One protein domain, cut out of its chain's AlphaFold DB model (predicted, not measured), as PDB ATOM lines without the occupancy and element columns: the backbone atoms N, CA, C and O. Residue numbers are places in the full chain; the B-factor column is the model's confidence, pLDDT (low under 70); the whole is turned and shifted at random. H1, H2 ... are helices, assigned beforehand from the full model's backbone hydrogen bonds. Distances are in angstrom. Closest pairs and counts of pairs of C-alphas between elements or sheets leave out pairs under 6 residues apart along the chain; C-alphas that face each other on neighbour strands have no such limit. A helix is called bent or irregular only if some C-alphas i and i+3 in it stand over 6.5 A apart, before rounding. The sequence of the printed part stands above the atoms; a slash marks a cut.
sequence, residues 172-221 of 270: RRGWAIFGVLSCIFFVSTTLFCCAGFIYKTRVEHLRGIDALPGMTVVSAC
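What this domain is: This is residues 172 to 221 of the 270 residues of an uncharacterized protein of Ricinus communis (UniProt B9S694). One long, straight helix, H1, makes the length of an L-like shape; after it the chain folds back through a long loop, and a short helix, H2, sticks out sideways from the loop's end. The printed part has 50 residues with two named helices, H1 then H2, and no named strand, and its class is all helix. It is extended, with a radius of gyration of the C-alphas of 15.3 A, and flat, spanning 48 by 25 by 11 A.

Where its parts are: H1, residues 172 to 202, runs 45.0 A from C-alpha 172 at (172.150, 232.888, 254.699) to C-alpha 202 at (144.863, 198.253, 245.871). H2, residues 215 to 221, runs 9.7 A and ends at C-alpha 221 at (171.277, 194.677, 247.379).

How they stand to each other: Residues 172 to 191 of H1 stand free. H1 and H2 are apart, joined by a long link, residues 203 to 214. Residues 215 to 221, H2, stand free too. Neither helix is bent. In H1 and H2 every O i to N i+4 pair is within hydrogen-bond range.

The domain as a whole: The two C-alphas farthest apart, those of Arg 172 and His 205, are 48.5 A apart. The printed part has no cut. Its mean pLDDT is 71.0, and residues 172 to 174, 197 and 200 to 221 are under 70.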
ATOM      1  N   ARG A 172     173.325 233.556 254.094       53.25
ATOM      2  CA  ARG A 172     172.150 232.888 254.699       53.25
ATOM      3  C   ARG A 172     171.071 232.457 253.700       53.25
ATOM      4  O   ARG A 172     170.354 231.498 253.978       53.25
ATOM      5  N   ARG A 173     170.950 233.119 252.546       58.78
ATOM      6  CA  ARG A 173     169.958 232.792 251.511       58.78
ATOM      7  C   ARG A 173     170.250 231.425 250.894       58.78
ATOM      8  O   ARG A 173     169.324 230.647 250.707       58.78
ATOM      9  N   GLY A 174     171.527 231.096 250.689       65.12
ATOM     10  CA  GLY A 174     171.956 229.786 250.189       65.12
ATOM     11  C   GLY A 174     171.558 228.644 251.126       65.12
ATOM     12  O   GLY A 174     170.857 227.725 250.711       65.12
ATOM     13  N   TRP A 175     171.917 228.735 252.410       73.56
ATOM     14  CA  TRP A 175     171.570 227.714 253.411       73.56
ATOM     15  C   TRP A 175     170.056 227.539 253.588       73.56
ATOM     16  O   TRP A 175     169.576 226.413 253.704       73.56
ATOM     17  N   ALA A 176     169.290 228.633 253.548       78.00
ATOM     18  CA  ALA A 176     167.833 228.571 253.604       78.00
ATOM     19  C   ALA A 176     167.229 227.891 252.361       78.00
ATOM     20  O   ALA A 176     166.325 227.071 252.498       78.00
ATOM     21  N   ILE A 177     167.753 228.169 251.162       81.69
ATOM     22  CA  ILE A 177     167.303 227.528 249.916       81.69
ATOM     23  C   ILE A 177     167.616 226.025 249.935       81.69
ATOM     24  O   ILE A 177     166.736 225.226 249.622       81.69
ATOM     25  N   PHE A 178     168.817 225.621 250.364       81.06
ATOM     26  CA  PHE A 178     169.161 224.203 250.519       81.06
ATOM     27  C   PHE A 178     168.253 223.499 251.534       81.06
ATOM     28  O   PHE A 178     167.763 222.402 251.262       81.06
ATOM     29  N   GLY A 179     167.957 224.147 252.666       86.56
ATOM     30  CA  GLY A 179     167.012 223.638 253.660       86.56
ATOM     31  C   GLY A 179     165.607 223.431 253.083       86.56
ATOM     32  O   GLY A 179     165.041 222.346 253.215       86.56
ATOM     33  N   VAL A 180     165.068 224.425 252.373       90.00
ATOM     34  CA  VAL A 180     163.734 224.345 251.751       90.00
ATOM     35  C   VAL A 180     163.678 223.267 250.666       90.00
ATOM     36  O   VAL A 180     162.754 222.454 250.675       90.00
ATOM     37  N   LEU A 181     164.672 223.200 249.775       88.50
ATOM     38  CA  LEU A 181     164.735 222.161 248.744       88.50
ATOM     39  C   LEU A 181     164.813 220.766 249.369       88.50
ATOM     40  O   LEU A 181     164.064 219.879 248.961       88.50
ATOM     41  N   SER A 182     165.638 220.581 250.406       89.00
ATOM     42  CA  SER A 182     165.726 219.301 251.119       89.00
ATOM     43  C   SER A 182     164.374 218.881 251.711       89.00
ATOM     44  O   SER A 182     163.955 217.738 251.535       89.00
ATOM     45  N   CYS A 183     163.634 219.814 252.316       90.44
ATOM     46  CA  CYS A 183     162.312 219.560 252.885       90.44
ATOM     47  C   CYS A 183     161.295 219.134 251.811       90.44
ATOM     48  O   CYS A 183     160.576 218.150 251.990       90.44
ATOM     49  N   ILE A 184     161.288 219.809 250.656       93.94
ATOM     50  CA  ILE A 184     160.422 219.456 249.520       93.94
ATOM     51  C   ILE A 184     160.746 218.045 249.001       93.94
ATOM     52  O   ILE A 184     159.829 217.265 248.726       93.94
ATOM     53  N   PHE A 185     162.028 217.674 248.911       89.81
ATOM     54  CA  PHE A 185     162.435 216.323 248.513       89.81
ATOM     55  C   PHE A 185     161.994 215.250 249.522       89.81
ATOM     56  O   PHE A 185     161.486 214.206 249.114       89.81
ATOM     57  N   PHE A 186     162.099 215.499 250.831       90.69
ATOM     58  CA  PHE A 186     161.629 214.549 251.850       90.69
ATOM     59  C   PHE A 186     160.107 214.351 251.825       90.69
ATOM     60  O   PHE A 186     159.621 213.218 251.889       90.69
ATOM     61  N   VAL A 187     159.338 215.435 251.693       94.06
ATOM     62  CA  VAL A 187     157.868 215.366 251.640       94.06
ATOM     63  C   VAL A 187     157.395 214.699 250.349       94.06
ATOM     64  O   VAL A 187     156.525 213.834 250.381       94.06
ATOM     65  N   SER A 188     157.992 215.037 249.204       88.06
ATOM     66  CA  SER A 188     157.646 214.376 247.940       88.06
ATOM     67  C   SER A 188     157.986 212.887 247.972       88.06
ATOM     68  O   SER A 188     157.143 212.074 247.602       88.06
ATOM     69  N   THR A 189     159.154 212.501 248.495       87.44
ATOM     70  CA  THR A 189     159.543 211.086 248.610       87.44
ATOM     71  C   THR A 189     158.584 210.311 249.510       87.44
ATOM     72  O   THR A 189     158.148 209.226 249.140       87.44
ATOM     73  N   THR A 190     158.183 210.866 250.657       85.88
ATOM     74  CA  THR A 190     157.204 210.204 251.537       85.88
ATOM     75  C   THR A 190     155.832 210.079 250.875       85.88
ATOM     76  O   THR A 190     155.242 209.003 250.928       85.88
ATOM     77  N   LEU A 191     155.357 211.108 250.166       86.00
ATOM     78  CA  LEU A 191     154.107 211.038 249.402       86.00
ATOM     79  C   LEU A 191     154.163 209.995 248.280       86.00
ATOM     80  O   LEU A 191     153.228 209.208 248.145       86.00
ATOM     81  N   PHE A 192     155.254 209.939 247.510       83.38
ATOM     82  CA  PHE A 192     155.451 208.919 246.477       83.38
ATOM     83  C   PHE A 192     155.553 207.510 247.076       83.38
ATOM     84  O   PHE A 192     154.966 206.578 246.527       83.38
ATOM     85  N   CYS A 193     156.206 207.342 248.229       79.00
ATOM     86  CA  CYS A 193     156.246 206.068 248.947       79.00
ATOM     87  C   CYS A 193     154.853 205.638 249.434       79.00
ATOM     88  O   CYS A 193     154.455 204.489 249.249       79.00
ATOM     89  N   CYS A 194     154.068 206.551 250.009       81.44
ATOM     90  CA  CYS A 194     152.704 206.253 250.445       81.44
ATOM     91  C   CYS A 194     151.776 205.952 249.258       81.44
ATOM     92  O   CYS A 194     150.998 205.000 249.310       81.44
ATOM     93  N   ALA A 195     151.879 206.717 248.169       78.31
ATOM     94  CA  ALA A 195     151.105 206.490 246.953       78.31
ATOM     95  C   ALA A 195     151.472 205.154 246.286       78.31
ATOM     96  O   ALA A 195     150.578 204.409 245.893       78.31
ATOM     97  N   GLY A 196     152.762 204.806 246.223       75.56
ATOM     98  CA  GLY A 196     153.240 203.517 245.716       75.56
ATOM     99  C   GLY A 196     152.758 202.331 246.556       75.56
ATOM    100  O   GLY A 196     152.338 201.317 246.002       75.56
ATOM    101  N   PHE A 197     152.726 202.481 247.884       69.62
ATOM    102  CA  PHE A 197     152.165 201.476 248.792       69.62
ATOM    103  C   PHE A 197     150.657 201.279 248.568       69.62
ATOM    104  O   PHE A 197     150.173 200.150 248.467       69.62
ATOM    105  N   ILE A 198     149.891 202.367 248.432       72.56
ATOM    106  CA  ILE A 198     148.451 202.290 248.145       72.56
ATOM    107  C   ILE A 198     148.204 201.680 246.761       72.56
ATOM    108  O   ILE A 198     147.314 200.846 246.616       72.56
ATOM    109  N   TYR A 199     149.009 202.040 245.760       71.75
ATOM    110  CA  TYR A 199     148.916 201.477 244.415       71.75
ATOM    111  C   TYR A 199     149.148 199.960 244.425       71.75
ATOM    112  O   TYR A 199     148.289 199.211 243.960       71.75
ATOM    113  N   LYS A 200     150.234 199.482 245.048       66.62
ATOM    114  CA  LYS A 200     150.525 198.043 245.155       66.62
ATOM    115  C   LYS A 200     149.476 197.265 245.951       66.62
ATOM    116  O   LYS A 200     149.082 196.171 245.558       66.62
ATOM    117  N   THR A 201     148.981 197.828 247.050       64.75
ATOM    118  CA  THR A 201     147.977 197.147 247.888       64.75
ATOM    119  C   THR A 201     146.584 197.114 247.255       64.75
ATOM    120  O   THR A 201     145.835 196.164 247.491       64.75
ATOM    121  N   ARG A 202     146.206 198.135 246.471       64.56
ATOM    122  CA  ARG A 202     144.863 198.253 245.871       64.56
ATOM    123  C   ARG A 202     144.759 197.694 244.457       64.56
ATOM    124  O   ARG A 202     143.705 197.161 244.135       64.56
ATOM    125  N   VAL A 203     145.799 197.835 243.636       65.06
ATOM    126  CA  VAL A 203     145.780 197.444 242.214       65.06
ATOM    127  C   VAL A 203     146.429 196.075 242.005       65.06
ATOM    128  O   VAL A 203     145.875 195.250 241.289       65.06
ATOM    129  N   GLU A 204     147.556 195.793 242.667       60.97
ATOM    130  CA  GLU A 204     148.285 194.518 242.517       60.97
ATOM    131  C   GLU A 204     147.869 193.444 243.545       60.97
ATOM    132  O   GLU A 204     148.361 192.321 243.492       60.97
ATOM    133  N   HIS A 205     146.948 193.755 244.469       58.09
ATOM    134  CA  HIS A 205     146.430 192.843 245.508       58.09
ATOM    135  C   HIS A 205     147.492 192.173 246.413       58.09
ATOM    136  O   HIS A 205     147.182 191.227 247.140       58.09
ATOM    137  N   LEU A 206     148.721 192.692 246.444       56.44
ATOM    138  CA  LEU A 206     149.795 192.218 247.320       56.44
ATOM    139  C   LEU A 206     149.537 192.678 248.768       56.44
ATOM    140  O   LEU A 206     149.292 193.860 249.024       56.44
ATOM    141  N   ARG A 207     149.576 191.751 249.735       54.56
ATOM    142  CA  ARG A 207     149.412 192.033 251.176       54.56
ATOM    143  C   ARG A 207     150.675 191.650 251.941       54.56
ATOM    144  O   ARG A 207     151.155 190.536 251.797       54.56
ATOM    145  N   GLY A 208     151.145 192.549 252.807       61.16
ATOM    146  CA  GLY A 208     152.306 192.333 253.677       61.16
ATOM    147  C   GLY A 208     153.507 193.214 253.319       61.16
ATOM    148  O   GLY A 208     153.361 194.238 252.653       61.16
ATOM    149  N   ILE A 209     154.694 192.812 253.786       54.59
ATOM    150  CA  ILE A 209     155.987 193.501 253.597       54.59
ATOM    151  C   ILE A 209     156.373 193.724 252.120       54.59
ATOM    152  O   ILE A 209     157.164 194.615 251.824       54.59
ATOM    153  N   ASP A 210     155.743 193.006 251.188       51.06
ATOM    154  CA  ASP A 210     155.947 193.131 249.736       51.06
ATOM    155  C   ASP A 210     155.312 194.389 249.111       51.06
ATOM    156  O   ASP A 210     155.568 194.728 247.949       51.06
ATOM    157  N   ALA A 211     154.492 195.115 249.875       51.59
ATOM    158  CA  ALA A 211     153.885 196.367 249.435       51.59
ATOM    159  C   ALA A 211     154.762 197.605 249.697       51.59
ATOM    160  O   ALA A 211     154.459 198.670 249.154       51.59
ATOM    161  N   LEU A 212     155.838 197.502 250.493       56.28
ATOM    162  CA  LEU A 212     156.732 198.637 250.741       56.28
ATOM    163  C   LEU A 212     157.550 198.973 249.479       56.28
ATOM    164  O   LEU A 212     158.336 198.141 249.009       56.28
ATOM    165  N   PRO A 213     157.435 200.194 248.927       54.16
ATOM    166  CA  PRO A 213     158.312 200.619 247.846       54.16
ATOM    167  C   PRO A 213     159.760 200.701 248.348       54.16
ATOM    168  O   PRO A 213     160.037 201.283 249.392       54.16
ATOM    169  N   GLY A 214     160.684 200.092 247.600       57.19
ATOM    170  CA  GLY A 214     162.120 200.078 247.905       57.19
ATOM    171  C   GLY A 214     162.622 198.830 248.637       57.19
ATOM    172  O   GLY A 214     163.817 198.555 248.587       57.19
ATOM    173  N   MET A 215     161.741 198.014 249.228       61.44
ATOM    174  CA  MET A 215     162.168 196.788 249.914       61.44
ATOM    175  C   MET A 215     162.740 195.735 248.956       61.44
ATOM    176  O   MET A 215     163.665 195.023 249.319       61.44
ATOM    177  N   THR A 216     162.271 195.693 247.705       59.41
ATOM    178  CA  THR A 216     162.814 194.804 246.663       59.41
ATOM    179  C   THR A 216     164.235 195.182 246.246       59.41
ATOM    180  O   THR A 216     165.049 194.308 245.979       59.41
ATOM    181  N   VAL A 217     164.559 196.480 246.236       60.78
ATOM    182  CA  VAL A 217     165.904 196.982 245.910       60.78
ATOM    183  C   VAL A 217     166.851 196.758 247.085       60.78
ATOM    184  O   VAL A 217     167.967 196.296 246.887       60.78
ATOM    185  N   VAL A 218     166.400 197.022 248.314       58.53
ATOM    186  CA  VAL A 218     167.192 196.756 249.525       58.53
ATOM    187  C   VAL A 218     167.418 195.256 249.709       58.53
ATOM    188  O   VAL A 218     168.533 194.873 250.025       58.53
ATOM    189  N   SER A 219     166.412 194.419 249.438       55.62
ATOM    190  CA  SER A 219     166.516 192.955 249.444       55.62
ATOM    191  C   SER A 219     167.492 192.447 248.391       55.62
ATOM    192  O   SER A 219     168.345 191.640 248.725       55.62
ATOM    193  N   ALA A 220     167.415 192.938 247.150       57.88
ATOM    194  CA  ALA A 220     168.341 192.542 246.090       57.88
ATOM    195  C   ALA A 220     169.781 192.994 246.390       57.88
ATOM    196  O   ALA A 220     170.727 192.244 246.183       57.88
ATOM    197  N   CYS A 221     169.966 194.201 246.937       55.94
ATOM    198  CA  CYS A 221     171.277 194.677 247.379       55.94
ATOM    199  C   CYS A 221     171.805 193.892 248.590       55.94
ATOM    200  O   CYS A 221     173.010 193.661 248.675       55.94
TER     201      CYS A 221